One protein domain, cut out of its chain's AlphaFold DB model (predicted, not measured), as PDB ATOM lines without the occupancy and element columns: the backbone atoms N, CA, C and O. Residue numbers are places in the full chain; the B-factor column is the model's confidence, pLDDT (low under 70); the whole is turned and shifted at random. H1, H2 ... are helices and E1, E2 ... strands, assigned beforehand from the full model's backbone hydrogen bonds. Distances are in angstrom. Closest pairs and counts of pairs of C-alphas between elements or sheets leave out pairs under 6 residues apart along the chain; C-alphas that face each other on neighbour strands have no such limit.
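AT A GLANCE: This is residues 35 to 149 of the 166 residues of an uncharacterized protein of Hymenobacter qilianensis (UniProt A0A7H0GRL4). One strongly twisted antiparallel sheet of five strands has the long helix H1 packed across one face and the short H3 on the opposite face; residues 35 to 42 of H1 stick out past the body. The 115 printed residues run H1 H2 E1 E2 H3 E3 E4 E5, with sheet order E2 E1 E5 E4 E3. The class is mixed, helices and strands; the whole is compact, with radius of gyration of the C-alphas 15.2 A, yet elongated, spanning 52 by 29 by 27 A.

IN THESE COORDINATES: H1, residues 35 to 65, begins at C-alpha 35 (237.947, 257.511, 301.906) and is 44.9 A long. H2 is residues 72 to 75, E1 83 to 87, E2 90 to 94, H3 103 to 107 and E3 112 to 117. E4, residues 120 to 129, is 27.6 A long; E5, residues 132 to 142, is 27.9 A, bends by 52 degrees at residue 139 and ends at C-alpha 142 (246.612, 236.097, 295.394).

HOW THE PARTS SIT: H1 is on the sheet at a height of 8.8 A, over E5 and E4; the closest C-alphas of H1 and E5 are Ala 54 and Thr 136, 6.6 A. On the local plane it is only just slantwise to E4, at 31 degrees. H2 only grazes the sheet. E1 and E2 form a hairpin, N 92 to O 85 at 2.8 A; E1 and E5 have N 86 to O 133 at 2.8 A. H3 is at a height of 6.2 A. E3, E4 and E5 form a meander, each strand the antiparallel neighbour of the one before, with N 115 to O 122 at 2.8 A and N 134 to O 127 at 2.8 A. Every O i to N i+4 pair is within hydrogen-bond range in H1; H3 has 0 of 1, but 2 of 2 O i to N i+3 pairs, and H2 is too short for an O i to N i+4 pair.

THE WHOLE: The C-alphas farthest apart are Leu 35 and Gln 68, 52.4 A. The printed part has no cut, and no link is long. Its mean pLDDT is 84.4; residues 35 to 38, 68 to 69, 97 and 144 to 149 are under 70.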
ATOM      1  N   LEU A  35     237.757 258.884 301.444       61.09
ATOM      2  CA  LEU A  35     237.947 257.511 301.906       61.09
ATOM      3  C   LEU A  35     238.641 256.659 300.828       61.09
ATOM      4  O   LEU A  35     239.675 256.054 301.100       61.09
ATOM      5  N   LEU A  36     238.178 256.742 299.576       65.62
ATOM      6  CA  LEU A  36     238.812 256.125 298.403       65.62
ATOM      7  C   LEU A  36     240.245 256.631 298.193       65.62
ATOM      8  O   LEU A  36     241.149 255.851 297.893       65.62
ATOM      9  N   ARG A  37     240.495 257.935 298.365       62.53
ATOM     10  CA  ARG A  37     241.841 258.510 298.229       62.53
ATOM     11  C   ARG A  37     242.781 258.053 299.344       62.53
ATOM     12  O   ARG A  37     243.947 257.768 299.077       62.53
ATOM     13  N   ALA A  38     242.297 257.962 300.580       64.38
ATOM     14  CA  ALA A  38     243.086 257.448 301.695       64.38
ATOM     15  C   ALA A  38     243.421 255.958 301.510       64.38
ATOM     16  O   ALA A  38     244.566 255.555 301.721       64.38
ATOM     17  N   GLU A  39     242.462 255.153 301.045       71.31
ATOM     18  CA  GLU A  39     242.667 253.731 300.752       71.31
ATOM     19  C   GLU A  39     243.646 253.511 299.596       71.31
ATOM     20  O   GLU A  39     244.595 252.741 299.735       71.31
ATOM     21  N   THR A  40     243.483 254.234 298.484       77.06
ATOM     22  CA  THR A  40     244.408 254.159 297.338       77.06
ATOM     23  C   THR A  40     245.824 254.584 297.716       77.06
ATOM     24  O   THR A  40     246.775 253.887 297.370       77.06
ATOM     25  N   THR A  41     245.979 255.663 298.489       79.06
ATOM     26  CA  THR A  41     247.296 256.116 298.971       79.06
ATOM     27  C   THR A  41     247.937 255.070 299.883       79.06
ATOM     28  O   THR A  41     249.127 254.776 299.769       79.06
ATOM     29  N   ARG A  42     247.150 254.452 300.771       76.94
ATOM     30  CA  ARG A  42     247.627 253.374 301.641       76.94
ATOM     31  C   ARG A  42     248.085 252.159 300.834       76.94
ATOM     32  O   ARG A  42     249.164 251.641 301.103       76.94
ATOM     33  N   LEU A  43     247.300 251.723 299.850       82.19
ATOM     34  CA  LEU A  43     247.651 250.598 298.977       82.19
ATOM     35  C   LEU A  43     248.925 250.878 298.177       82.19
ATOM     36  O   LEU A  43     249.813 250.032 298.127       82.19
ATOM     37  N   GLN A  44     249.046 252.078 297.609       85.19
ATOM     38  CA  GLN A  44     250.254 252.498 296.900       85.19
ATOM     39  C   GLN A  44     251.486 252.437 297.803       85.19
ATOM     40  O   GLN A  44     252.503 251.873 297.407       85.19
ATOM     41  N   ASN A  45     251.385 252.944 299.033       87.19
ATOM     42  CA  ASN A  45     252.492 252.898 299.985       87.19
ATOM     43  C   ASN A  45     252.907 251.461 300.325       87.19
ATOM     44  O   ASN A  45     254.102 251.180 300.356       87.19
ATOM     45  N   LEU A  46     251.948 250.547 300.508       87.25
ATOM     46  CA  LEU A  46     252.236 249.130 300.760       87.25
ATOM     47  C   LEU A  46     252.970 248.472 299.586       87.25
ATOM     48  O   LEU A  46     253.940 247.751 299.798       87.25
ATOM     49  N   VAL A  47     252.541 248.739 298.347       89.75
ATOM     50  CA  VAL A  47     253.208 248.197 297.151       89.75
ATOM     51  C   VAL A  47     254.620 248.766 297.010       89.75
ATOM     52  O   VAL A  47     255.556 248.014 296.752       89.75
ATOM     53  N   ILE A  48     254.799 250.070 297.238       91.31
ATOM     54  CA  ILE A  48     256.114 250.726 297.194       91.31
ATOM     55  C   ILE A  48     257.051 250.145 298.259       91.31
ATOM     56  O   ILE A  48     258.224 249.895 297.987       91.31
ATOM     57  N   GLU A  49     256.558 249.925 299.477       92.69
ATOM     58  CA  GLU A  49     257.340 249.329 300.560       92.69
ATOM     59  C   GLU A  49     257.721 247.875 300.255       92.69
ATOM     60  O   GLU A  49     258.879 247.483 300.439       92.69
ATOM     61  N   ALA A  50     256.778 247.095 299.719       91.38
ATOM     62  CA  ALA A  50     257.013 245.725 299.289       91.38
ATOM     63  C   ALA A  50     258.070 245.652 298.179       91.38
ATOM     64  O   ALA A  50     259.015 244.871 298.288       91.38
ATOM     65  N   GLN A  51     257.968 246.519 297.166       93.19
ATOM     66  CA  GLN A  51     258.958 246.638 296.098       93.19
ATOM     67  C   GLN A  51     260.337 247.000 296.651       93.19
ATOM     68  O   GLN A  51     261.305 246.309 296.353       93.19
ATOM     69  N   ARG A  52     260.443 248.032 297.497       94.69
ATOM     70  CA  ARG A  52     261.729 248.448 298.088       94.69
ATOM     71  C   ARG A  52     262.376 247.345 298.917       94.69
ATOM     72  O   ARG A  52     263.595 247.211 298.918       94.69
ATOM     73  N   THR A  53     261.567 246.585 299.647       93.50
ATOM     74  CA  THR A  53     262.048 245.446 300.437       93.50
ATOM     75  C   THR A  53     262.570 244.347 299.519       93.50
ATOM     76  O   THR A  53     263.691 243.889 299.703       93.50
ATOM     77  N   ALA A  54     261.814 244.002 298.478       93.38
ATOM     78  CA  ALA A  54     262.207 243.002 297.494       93.38
ATOM     79  C   ALA A  54     263.465 243.395 296.696       93.38
ATOM     80  O   ALA A  54     264.307 242.538 296.437       93.38
ATOM     81  N   GLU A  55     263.619 244.675 296.331       94.50
ATOM     82  CA  GLU A  55     264.837 245.195 295.693       94.50
ATOM     83  C   GLU A  55     266.046 245.061 296.628       94.50
ATOM     84  O   GLU A  55     267.074 244.528 296.218       94.50
ATOM     85  N   ARG A  56     265.907 245.475 297.895       95.25
ATOM     86  CA  ARG A  56     266.985 245.383 298.893       95.25
ATOM     87  C   ARG A  56     267.426 243.941 299.122       95.25
ATOM     88  O   ARG A  56     268.613 243.647 299.082       95.25
ATOM     89  N   GLU A  57     266.475 243.037 299.322       94.19
ATOM     90  CA  GLU A  57     266.768 241.615 299.513       94.19
ATOM     91  C   GLU A  57     267.408 240.991 298.262       94.19
ATOM     92  O   GLU A  57     268.312 240.166 298.376       94.19
ATOM     93  N   ALA A  58     266.981 241.392 297.058       92.88
ATOM     94  CA  ALA A  58     267.606 240.941 295.816       92.88
ATOM     95  C   ALA A  58     269.053 241.439 295.683       92.88
ATOM     96  O   ALA A  58     269.901 240.704 295.176       92.88
ATOM     97  N   ASP A  59     269.351 242.651 296.155       93.50
ATOM     98  CA  ASP A  59     270.716 243.176 296.230       93.50
ATOM     99  C   ASP A  59     271.567 242.417 297.260       93.50
ATOM    100  O   ASP A  59     272.695 242.037 296.958       93.50
ATOM    101  N   GLU A  60     271.020 242.069 298.427       92.19
ATOM    102  CA  GLU A  60     271.726 241.223 299.402       92.19
ATOM    103  C   GLU A  60     272.026 239.820 298.844       92.19
ATOM    104  O   GLU A  60     273.111 239.267 299.054       92.19
ATOM    105  N   VAL A  61     271.087 239.234 298.090       91.69
ATOM    106  CA  VAL A  61     271.322 237.980 297.357       91.69
ATOM    107  C   VAL A  61     272.417 238.179 296.306       91.69
ATOM    108  O   VAL A  61     273.310 237.338 296.195       91.69
ATOM    109  N   ALA A  62     272.383 239.284 295.558       91.62
ATOM    110  CA  ALA A  62     273.383 239.612 294.545       91.62
ATOM    111  C   ALA A  62     274.799 239.665 295.126       91.62
ATOM    112  O   ALA A  62     275.711 239.046 294.575       91.62
ATOM    113  N   GLU A  63     274.974 240.347 296.256       90.44
ATOM    114  CA  GLU A  63     276.256 240.451 296.952       90.44
ATOM    115  C   GLU A  63     276.778 239.074 297.384       90.44
ATOM    116  O   GLU A  63     277.944 238.744 297.154       90.44
ATOM    117  N   ARG A  64     275.907 238.212 297.927       88.69
ATOM    118  CA  ARG A  64     276.287 236.847 298.334       88.69
ATOM    119  C   ARG A  64     276.651 235.954 297.149       88.69
ATOM    120  O   ARG A  64     277.559 235.133 297.275       88.69
ATOM    121  N   LEU A  65     275.993 236.119 295.999       87.44
ATOM    122  CA  LEU A  65     276.313 235.377 294.772       87.44
ATOM    123  C   LEU A  65     277.658 235.787 294.153       87.44
ATOM    124  O   LEU A  65     278.247 234.995 293.419       87.44
ATOM    125  N   GLN A  66     278.145 236.999 294.430       84.19
ATOM    126  CA  GLN A  66     279.469 237.464 293.997       84.19
ATOM    127  C   GLN A  66     280.609 237.004 294.922       84.19
ATOM    128  O   GLN A  66     281.779 237.144 294.563       84.19
ATOM    129  N   GLY A  67     280.293 236.449 296.097       77.62
ATOM    130  CA  GLY A  67     281.280 235.901 297.025       77.62
ATOM    131  C   GLY A  67     282.086 234.735 296.432       77.62
ATOM    132  O   GLY A  67     281.649 234.046 295.515       77.62
ATOM    133  N   GLN A  68     283.279 234.479 296.986       61.53
ATOM    134  CA  GLN A  68     284.239 233.491 296.458       61.53
ATOM    135  C   GLN A  68     283.720 232.041 296.413       61.53
ATOM    136  O   GLN A  68     284.251 231.234 295.652       61.53
ATOM    137  N   ALA A  69     282.696 231.698 297.200       69.25
ATOM    138  CA  ALA A  69     282.069 230.382 297.187       69.25
ATOM    139  C   ALA A  69     280.543 230.525 297.125       69.25
ATOM    140  O   ALA A  69     279.912 230.957 298.090       69.25
ATOM    141  N   LEU A  70     279.954 230.131 295.993       71.69
ATOM    142  CA  LEU A  70     278.504 230.043 295.811       71.69
ATOM    143  C   LEU A  70     277.924 229.033 296.807       71.69
ATOM    144  O   LEU A  70     278.033 227.823 296.618       71.69
ATOM    145  N   ASN A  71     277.302 229.531 297.876       78.38
ATOM    146  CA  ASN A  71     276.606 228.704 298.855       78.38
ATOM    147  C   ASN A  71     275.136 229.118 298.961       78.38
ATOM    148  O   ASN A  71     274.777 230.028 299.711       78.38
ATOM    149  N   PHE A  72     274.271 228.398 298.244       82.19
ATOM    150  CA  PHE A  72     272.827 228.634 298.243       82.19
ATOM    151  C   PHE A  72     272.155 228.362 299.596       82.19
ATOM    152  O   PHE A  72     271.101 228.933 299.869       82.19
ATOM    153  N   ASN A  73     272.778 227.580 300.490       81.62
ATOM    154  CA  ASN A  73     272.244 227.380 301.842       81.62
ATOM    155  C   ASN A  73     272.243 228.684 302.649       81.62
ATOM    156  O   ASN A  73     271.398 228.863 303.518       81.62
ATOM    157  N   SER A  74     273.151 229.615 302.334       80.19
ATOM    158  CA  SER A  74     273.188 230.933 302.978       80.19
ATOM    159  C   SER A  74     272.023 231.846 302.575       80.19
ATOM    160  O   SER A  74     271.825 232.877 303.211       80.19
ATOM    161  N   LEU A  75     271.261 231.498 301.532       82.75
ATOM    162  CA  LEU A  75     270.125 232.289 301.046       82.75
ATOM    163  C   LEU A  75     268.789 231.838 301.656       82.75
ATOM    164  O   LEU A  75     267.781 232.532 301.522       82.75
ATOM    165  N   ILE A  76     268.759 230.683 302.330       82.50
ATOM    166  CA  ILE A  76     267.543 230.138 302.946       82.50
ATOM    167  C   ILE A  76     267.055 231.097 304.037       82.50
ATOM    168  O   ILE A  76     267.784 231.406 304.975       82.50
ATOM    169  N   GLY A  77     265.809 231.561 303.907       82.25
ATOM    170  CA  GLY A  77     265.192 232.497 304.852       82.25
ATOM    171  C   GLY A  77     265.678 233.946 304.742       82.25
ATOM    172  O   GLY A  77     265.288 234.760 305.570       82.25
ATOM    173  N   LEU A  78     266.505 234.279 303.742       85.88
ATOM    174  CA  LEU A  78     266.991 235.648 303.526       85.88
ATOM    175  C   LEU A  78     265.937 236.562 302.889       85.88
ATOM    176  O   LEU A  78     265.992 237.774 303.052       85.88
ATOM    177  N   THR A  79     265.009 235.981 302.130       87.81
ATOM    178  CA  THR A  79     264.052 236.729 301.309       87.81
ATOM    179  C   THR A  79     262.642 236.577 301.864       87.81
ATOM    180  O   THR A  79     262.212 235.467 302.182       87.81
ATOM    181  N   THR A  80     261.923 237.691 301.971       89.38
ATOM    182  CA  THR A  80     260.509 237.746 302.363       89.38
ATOM    183  C   THR A  80     259.614 237.250 301.230       89.38
ATOM    184  O   THR A  80     258.578 236.626 301.464       89.38
ATOM    185  N   TYR A  81     260.012 237.533 299.988       89.88
ATOM    186  CA  TYR A  81     259.265 237.176 298.787       89.88
ATOM    187  C   TYR A  81     259.925 236.013 298.033       89.88
ATOM    188  O   TYR A  81     261.148 235.860 298.092       89.88
ATOM    189  N   PRO A  82     259.146 235.214 297.279       91.00
ATOM    190  CA  PRO A  82     259.684 234.171 296.416       91.00
ATOM    191  C   PRO A  82     260.782 234.713 295.497       91.00
ATOM    192  O   PRO A  82     260.559 235.630 294.702       91.00
ATOM    193  N   CYS A  83     261.966 234.128 295.624       92.50
ATOM    194  CA  CYS A  83     263.198 234.538 294.975       92.50
ATOM    195  C   CYS A  83     263.791 233.350 294.217       92.50
ATOM    196  O   CYS A  83     263.827 232.217 294.713       92.50
ATOM    197  N   PHE A  84     264.245 233.621 292.999       93.06
ATOM    198  CA  PHE A  84     264.743 232.634 292.054       93.06
ATOM    199  C   PHE A  84     266.082 233.094 291.501       93.06
ATOM    200  O   PHE A  84     266.192 234.231 291.053       93.06
ATOM    201  N   VAL A  85     267.075 232.208 291.471       93.00
ATOM    202  CA  VAL A  85     268.373 232.491 290.844       93.00
ATOM    203  C   VAL A  85     268.539 231.596 289.631       93.00
ATOM    204  O   VAL A  85     268.481 230.371 289.743       93.00
ATOM    205  N   PHE A  86     268.772 232.212 288.482       93.31
ATOM    206  CA  PHE A  86     269.016 231.562 287.206       93.31
ATOM    207  C   PHE A  86     270.460 231.757 286.754       93.31
ATOM    208  O   PHE A  86     271.054 232.802 287.005       93.31
ATOM    209  N   GLU A  87     270.992 230.781 286.028       91.94
ATOM    210  CA  GLU A  87     272.175 230.919 285.174       91.94
ATOM    211  C   GLU A  87     271.750 230.516 283.755       91.94
ATOM    212  O   GLU A  87     271.499 229.341 283.470       91.94
ATOM    213  N   GLY A  88     271.560 231.508 282.881       88.62
ATOM    214  CA  GLY A  88     270.871 231.299 281.603       88.62
ATOM    215  C   GLY A  88     269.433 230.805 281.815       88.62
ATOM    216  O   GLY A  88     268.645 231.451 282.499       88.62
ATOM    217  N   GLU A  89     269.095 229.644 281.249       88.44
ATOM    218  CA  GLU A  89     267.770 229.014 281.392       88.44
ATOM    219  C   GLU A  89     267.666 228.068 282.601       88.44
ATOM    220  O   GLU A  89     266.593 227.542 282.907       88.44
ATOM    221  N   LYS A  90     268.778 227.829 283.305       90.44
ATOM    222  CA  LYS A  90     268.834 226.871 284.408       90.44
ATOM    223  C   LYS A  90     268.496 227.553 285.730       90.44
ATOM    224  O   LYS A  90     269.197 228.465 286.157       90.44
ATOM    225  N   LEU A  91     267.463 227.059 286.412       91.25
ATOM    226  CA  LEU A  91     267.145 227.447 287.786       91.25
ATOM    227  C   LEU A  91     268.160 226.807 288.749       91.25
ATOM    228  O   LEU A  91     268.244 225.580 288.830       91.25
ATOM    229  N   LEU A  92     268.935 227.629 289.458       90.00
ATOM    230  CA  LEU A  92     269.947 227.198 290.431       90.00
ATOM    231  C   LEU A  92     269.440 227.236 291.875       90.00
ATOM    232  O   LEU A  92     269.843 226.402 292.682       90.00
ATOM    233  N   TYR A  93     268.571 228.194 292.205       90.19
ATOM    234  CA  TYR A  93     268.025 228.358 293.552       90.19
ATOM    235  C   TYR A  93     266.589 228.862 293.533       90.19
ATOM    236  O   TYR A  93     266.192 229.613 292.640       90.19
ATOM    237  N   TRP A  94     265.844 228.461 294.560       89.56
ATOM    238  CA  TRP A  94     264.448 228.794 294.764       89.56
ATOM    239  C   TRP A  94     264.143 228.903 296.265       89.56
ATOM    240  O   TRP A  94     264.348 227.936 296.999       89.56
ATOM    241  N   SER A  95     263.672 230.068 296.728       84.94
ATOM    242  CA  SER A  95     263.410 230.295 298.159       84.94
ATOM    243  C   SER A  95     262.096 229.691 298.668       84.94
ATOM    244  O   SER A  95     262.048 229.234 299.809       84.94
ATOM    245  N   ASP A  96     261.045 229.650 297.844       73.88
ATOM    246  CA  ASP A  96     259.700 229.227 298.257       73.88
ATOM    247  C   ASP A  96     259.032 228.329 297.208       73.88
ATOM    248  O   ASP A  96     258.497 228.828 296.218       73.88
ATOM    249  N   HIS A  97     258.989 227.017 297.479       67.00
ATOM    250  CA  HIS A  97     258.514 225.944 296.593       67.00
ATOM    251  C   HIS A  97     257.034 226.036 296.132       67.00
ATOM    252  O   HIS A  97     256.504 225.097 295.533       67.00
ATOM    253  N   THR A  98     256.339 227.141 296.399       70.38
ATOM    254  CA  THR A  98     254.918 227.344 296.083       70.38
ATOM    255  C   THR A  98     254.647 227.931 294.693       70.38
ATOM    256  O   THR A  98     253.574 227.684 294.137       70.38
ATOM    257  N   ILE A  99     255.585 228.679 294.097       77.38
ATOM    258  CA  ILE A  99     255.399 229.365 292.802       77.38
ATOM    259  C   ILE A  99     256.439 228.917 291.775       77.38
ATOM    260  O   ILE A  99     257.635 229.101 291.968       77.38
ATOM    261  N   ARG A 100     255.988 228.384 290.635       81.44
ATOM    262  CA  ARG A 100     256.885 228.025 289.530       81.44
ATOM    263  C   ARG A 100     257.214 229.272 288.692       81.44
ATOM    264  O   ARG A 100     256.283 229.866 288.149       81.44
ATOM    265  N   PRO A 101     258.495 229.642 288.528       83.31
ATOM    266  CA  PRO A 101     258.876 230.807 287.745       83.31
ATOM    267  C   PRO A 101     258.768 230.493 286.250       83.31
ATOM    268  O   PRO A 101     259.049 229.375 285.803       83.31
ATOM    269  N   GLU A 102     258.404 231.491 285.454       83.81
ATOM    270  CA  GLU A 102     258.494 231.390 284.000       83.81
ATOM    271  C   GLU A 102     259.926 231.683 283.549       83.81
ATOM    272  O   GLU A 102     260.420 232.800 283.710       83.81
ATOM    273  N   VAL A 103     260.584 230.692 282.941       85.31
ATOM    274  CA  VAL A 103     261.975 230.806 282.457       85.31
ATOM    275  C   VAL A 103     262.130 231.945 281.442       85.31
ATOM    276  O   VAL A 103     263.138 232.646 281.445       85.31
ATOM    277  N   ALA A 104     261.096 232.207 280.635       86.44
ATOM    278  CA  ALA A 104     261.083 233.315 279.681       86.44
ATOM    279  C   ALA A 104     261.307 234.687 280.345       86.44
ATOM    280  O   ALA A 104     261.910 235.564 279.733       86.44
ATOM    281  N   ASN A 105     260.884 234.873 281.602       86.44
ATOM    282  CA  ASN A 105     261.107 236.125 282.327       86.44
ATOM    283  C   ASN A 105     262.579 236.300 282.751       86.44
ATOM    284  O   ASN A 105     263.021 237.429 282.920       86.44
ATOM    285  N   ALA A 106     263.367 235.225 282.879       85.62
ATOM    286  CA  ALA A 106     264.801 235.345 283.168       85.62
ATOM    287  C   ALA A 106     265.591 235.868 281.952       85.62
ATOM    288  O   ALA A 106     266.536 236.645 282.111       85.62
ATOM    289  N   GLY A 107     265.172 235.471 280.742       85.44
ATOM    290  CA  GLY A 107     265.801 235.859 279.475       85.44
ATOM    291  C   GLY A 107     265.369 237.222 278.924       85.44
ATOM    292  O   GLY A 107     266.045 237.766 278.055       85.44
ATOM    293  N   GLN A 108     264.266 237.791 279.414       88.62
ATOM    294  CA  GLN A 108     263.826 239.135 279.035       88.62
ATOM    295  C   GLN A 108     264.599 240.199 279.811       88.62
ATOM    296  O   GLN A 108     264.883 240.030 280.996       88.62
ATOM    297  N   ASP A 109     264.895 241.323 279.162       89.19
ATOM    298  CA  ASP A 109     265.500 242.465 279.835       89.19
ATOM    299  C   ASP A 109     264.417 243.427 280.333       89.19
ATOM    300  O   ASP A 109     263.750 244.112 279.561       89.19
ATOM    301  N   PHE A 110     264.205 243.425 281.644       93.00
ATOM    302  CA  PHE A 110     263.346 244.368 282.349       93.00
ATOM    303  C   PHE A 110     263.902 244.598 283.754       93.00
ATOM    304  O   PHE A 110     264.704 243.803 284.248       93.00
ATOM    305  N   ARG A 111     263.462 245.681 284.398       91.88
ATOM    306  CA  ARG A 111     263.713 245.932 285.825       91.88
ATOM    307  C   ARG A 111     262.542 245.455 286.676       91.88
ATOM    308  O   ARG A 111     262.732 244.720 287.638       91.88
ATOM    309  N   GLU A 112     261.340 245.853 286.280       93.25
ATOM    310  CA  GLU A 112     260.081 245.493 286.920       93.25
ATOM    311  C   GLU A 112     259.039 245.154 285.852       93.25
ATOM    312  O   GLU A 112     259.039 245.733 284.762       93.25
ATOM    313  N   LYS A 113     258.179 244.177 286.137       93.38
ATOM    314  CA  LYS A 113     257.146 243.721 285.207       93.38
ATOM    315  C   LYS A 113     255.966 243.137 285.968       93.38
ATOM    316  O   LYS A 113     256.151 242.328 286.871       93.38
ATOM    317  N   LEU A 114     254.750 243.491 285.564       92.00
ATOM    318  CA  LEU A 114     253.550 242.805 286.034       92.00
ATOM    319  C   LEU A 114     253.395 241.478 285.284       92.00
ATOM    320  O   LEU A 114     253.392 241.454 284.052       92.00
ATOM    321  N   VAL A 115     253.255 240.383 286.024       90.06
ATOM    322  CA  VAL A 115     253.023 239.048 285.472       90.06
ATOM    323  C   VAL A 115     251.744 238.480 286.067       90.06
ATOM    324  O   VAL A 115     251.572 238.430 287.286       90.06
ATOM    325  N   ASP A 116     250.841 238.059 285.185       88.31
ATOM    326  CA  ASP A 116     249.629 237.349 285.569       88.31
ATOM    327  C   ASP A 116     249.902 235.845 285.542       88.31
ATOM    328  O   ASP A 116     250.336 235.292 284.532       88.31
ATOM    329  N   MET A 117     249.680 235.190 286.675       84.25
ATOM    330  CA  MET A 117     249.903 233.768 286.865       84.25
ATOM    331  C   MET A 117     248.630 233.095 287.366       84.25
ATOM    332  O   MET A 117     247.720 233.714 287.919       84.25
ATOM    333  N   ARG A 118     248.594 231.761 287.272       80.44
ATOM    334  CA  ARG A 118     247.456 230.951 287.738       80.44
ATOM    335  C   ARG A 118     247.027 231.264 289.180       80.44
ATOM    336  O   ARG A 118     245.843 231.178 289.487       80.44
ATOM    337  N   PHE A 119     247.980 231.589 290.052       78.50
ATOM    338  CA  PHE A 119     247.742 231.832 291.477       78.50
ATOM    339  C   PHE A 119     247.644 233.315 291.847       78.50
ATOM    340  O   PHE A 119     247.590 233.632 293.035       78.50
ATOM    341  N   GLY A 120     247.586 234.221 290.867       85.88
ATOM    342  CA  GLY A 120     247.437 235.650 291.120       85.88
ATOM    343  C   GLY A 120     248.290 236.544 290.230       85.88
ATOM    344  O   GLY A 120     248.899 236.085 289.267       85.88
ATOM    345  N   GLN A 121     248.334 237.825 290.580       89.50
ATOM    346  CA  GLN A 121     249.149 238.829 289.903       89.50
ATOM    347  C   GLN A 121     250.370 239.168 290.745       89.50
ATOM    348  O   GLN A 121     250.269 239.378 291.958       89.50
ATOM    349  N   TYR A 122     251.520 239.241 290.088       91.19
ATOM    350  CA  TYR A 122     252.806 239.444 290.735       91.19
ATOM    351  C   TYR A 122     253.566 240.574 290.055       91.19
ATOM    352  O   TYR A 122     253.636 240.643 288.828       91.19
ATOM    353  N   LEU A 123     254.181 241.432 290.861       93.06
ATOM    354  CA  LEU A 123     255.234 242.324 290.409       93.06
ATOM    355  C   LEU A 123     256.546 241.540 290.435       93.06
ATOM    356  O   LEU A 123     257.036 241.158 291.497       93.06
ATOM    357  N   VAL A 124     257.095 241.276 289.256       93.94
ATOM    358  CA  VAL A 124     258.371 240.589 289.085       93.94
ATOM    359  C   VAL A 124     259.465 241.627 288.967       93.94
ATOM    360  O   VAL A 124     259.439 242.469 288.071       93.94
ATOM    361  N   LEU A 125     260.439 241.538 289.860       94.62
ATOM    362  CA  LEU A 125     261.650 242.340 289.837       94.62
ATOM    363  C   LEU A 125     262.788 241.490 289.299       94.62
ATOM    364  O   LEU A 125     262.925 240.326 289.682       94.62
ATOM    365  N   ARG A 126     263.604 242.067 288.421       94.69
ATOM    366  CA  ARG A 126     264.749 241.388 287.821       94.69
ATOM    367  C   ARG A 126     266.041 242.117 288.156       94.69
ATOM    368  O   ARG A 126     266.178 243.319 287.933       94.69
ATOM    369  N   ARG A 127     267.019 241.349 288.631       94.44
ATOM    370  CA  ARG A 127     268.358 241.824 288.976       94.44
ATOM    371  C   ARG A 127     269.410 240.901 288.371       94.44
ATOM    372  O   ARG A 127     269.499 239.731 288.723       94.44
ATOM    373  N   SER A 128     270.207 241.415 287.440       92.69
ATOM    374  CA  SER A 128     271.310 240.675 286.815       92.69
ATOM    375  C   SER A 128     272.622 240.892 287.565       92.69
ATOM    376  O   SER A 128     272.972 242.031 287.874       92.69
ATOM    377  N   VAL A 129     273.371 239.816 287.812       91.38
ATOM    378  CA  VAL A 129     274.602 239.819 288.611       91.38
ATOM    379  C   VAL A 129     275.624 238.881 287.969       91.38
ATOM    380  O   VAL A 129     275.608 237.664 288.169       91.38
ATOM    381  N   GLY A 130     276.524 239.441 287.159       88.56
ATOM    382  CA  GLY A 130     277.456 238.647 286.357       88.56
ATOM    383  C   GLY A 130     276.701 237.714 285.406       88.56
ATOM    384  O   GLY A 130     275.968 238.173 284.538       88.56
ATOM    385  N   ARG A 131     276.869 236.400 285.585       90.12
ATOM    386  CA  ARG A 131     276.172 235.357 284.808       90.12
ATOM    387  C   ARG A 131     274.804 234.956 285.373       90.12
ATOM    388  O   ARG A 131     274.101 234.160 284.755       90.12
ATOM    389  N   HIS A 132     274.463 235.458 286.558       92.62
ATOM    390  CA  HIS A 132     273.249 235.085 287.267       92.62
ATOM    391  C   HIS A 132     272.142 236.114 287.053       92.62
ATOM    392  O   HIS A 132     272.399 237.316 286.957       92.62
ATOM    393  N   VAL A 133     270.899 235.646 287.030       94.56
ATOM    394  CA  VAL A 133     269.702 236.488 287.026       94.56
ATOM    395  C   VAL A 133     268.859 236.130 288.237       94.56
ATOM    396  O   VAL A 133     268.471 234.979 288.412       94.56
ATOM    397  N   ILE A 134     268.577 237.124 289.067       94.12
ATOM    398  CA  ILE A 134     267.702 237.013 290.224       94.12
ATOM    399  C   ILE A 134     266.330 237.538 289.811       94.12
ATOM    400  O   ILE A 134     266.225 238.654 289.296       94.12
ATOM    401  N   LEU A 135     265.291 236.737 290.033       94.94
ATOM    402  CA  LEU A 135     263.905 237.168 289.911       94.94
ATOM    403  C   LEU A 135     263.237 237.126 291.283       94.94
ATOM    404  O   LEU A 135     263.266 236.088 291.941       94.94
ATOM    405  N   THR A 136     262.581 238.216 291.669       93.88
ATOM    406  CA  THR A 136     261.809 238.307 292.915       93.88
ATOM    407  C   THR A 136     260.351 238.591 292.594       93.88
ATOM    408  O   THR A 136     260.052 239.501 291.824       93.88
ATOM    409  N   TYR A 137     259.438 237.803 293.158       92.88
ATOM    410  CA  TYR A 137     258.009 237.858 292.850       92.88
ATOM    411  C   TYR A 137     257.238 238.441 294.031       92.88
ATOM    412  O   TYR A 137     256.961 237.750 295.010       92.88
ATOM    413  N   VAL A 138     256.840 239.704 293.921       92.06
ATOM    414  CA  VAL A 138     256.028 240.384 294.933       92.06
ATOM    415  C   VAL A 138     254.544 240.159 294.613       92.06
ATOM    416  O   VAL A 138     254.076 240.614 293.568       92.06
ATOM    417  N   PRO A 139     253.775 239.445 295.456       89.75
ATOM    418  CA  PRO A 139     252.359 239.201 295.200       89.75
ATOM    419  C   PRO A 139     251.554 240.496 295.359       89.75
ATOM    420  O   PRO A 139     251.542 241.085 296.437       89.75
ATOM    421  N   LEU A 140     250.845 240.904 294.307       87.44
ATOM    422  CA  LEU A 140     249.905 242.032 294.342       87.44
ATOM    423  C   LEU A 140     248.476 241.553 294.603       87.44
ATOM    424  O   LEU A 140     247.725 242.163 295.357       87.44
ATOM    425  N   GLU A 141     248.121 240.417 294.009       82.69
ATOM    426  CA  GLU A 141     246.837 239.748 294.184       82.69
ATOM    427  C   GLU A 141     247.109 238.249 294.297       82.69
ATOM    428  O   GLU A 141     247.828 237.701 293.465       82.69
ATOM    429  N   LYS A 142     246.537 237.563 295.291       76.31
ATOM    430  CA  LYS A 142     246.612 236.097 295.394       76.31
ATOM    431  C   LYS A 142     245.257 235.484 295.065       76.31
ATOM    432  O   LYS A 142     244.289 235.657 295.803       76.31
ATOM    433  N   ARG A 143     245.207 234.714 293.982       74.19
ATOM    434  CA  ARG A 143     244.047 233.924 293.564       74.19
ATOM    435  C   ARG A 143     244.209 232.495 294.067       74.19
ATOM    436  O   ARG A 143     244.761 231.627 293.394       74.19
ATOM    437  N   TYR A 144     243.729 232.243 295.280       61.91
ATOM    438  CA  TYR A 144     243.670 230.885 295.814       61.91
ATOM    439  C   TYR A 144     242.547 230.114 295.106       61.91
ATOM    440  O   TYR A 144     241.369 230.349 295.354       61.91
ATOM    441  N   GLY A 145     242.906 229.170 294.231       50.44
ATOM    442  CA  GLY A 145     241.960 228.315 293.493       50.44
ATOM    443  C   GLY A 145     241.178 227.310 294.353       50.44
ATOM    444  O   GLY A 145     240.476 226.459 293.815       50.44
ATOM    445  N   ILE A 146     241.309 227.387 295.679       50.59
ATOM    446  CA  ILE A 146     240.583 226.577 296.652       50.59
ATOM    447  C   ILE A 146     240.048 227.549 297.704       50.59
ATOM    448  O   ILE A 146     240.820 228.119 298.475       50.59
ATOM    449  N   SER A 147     238.733 227.765 297.742       44.12
ATOM    450  CA  SER A 147     238.085 228.533 298.808       44.12
ATOM    451  C   SER A 147     238.089 227.698 300.092       44.12
ATOM    452  O   SER A 147     237.091 227.075 300.450       44.12
ATOM    453  N   ASN A 148     239.233 227.605 300.763       44.09
ATOM    454  CA  ASN A 148     239.311 226.865 302.012       44.09
ATOM    455  C   ASN A 148     238.802 227.756 303.156       44.09
ATOM    456  O   ASN A 148     239.380 228.809 303.421       44.09
ATOM    457  N   ARG A 149     237.719 227.342 303.828       52.41
ATOM    458  CA  ARG A 149     237.099 228.056 304.968       52.41
ATOM    459  C   ARG A 149     238.134 228.491 306.014       52.41
ATOM    460  O   ARG A 149     238.050 229.607 306.515       52.41
TER     461      ARG A 149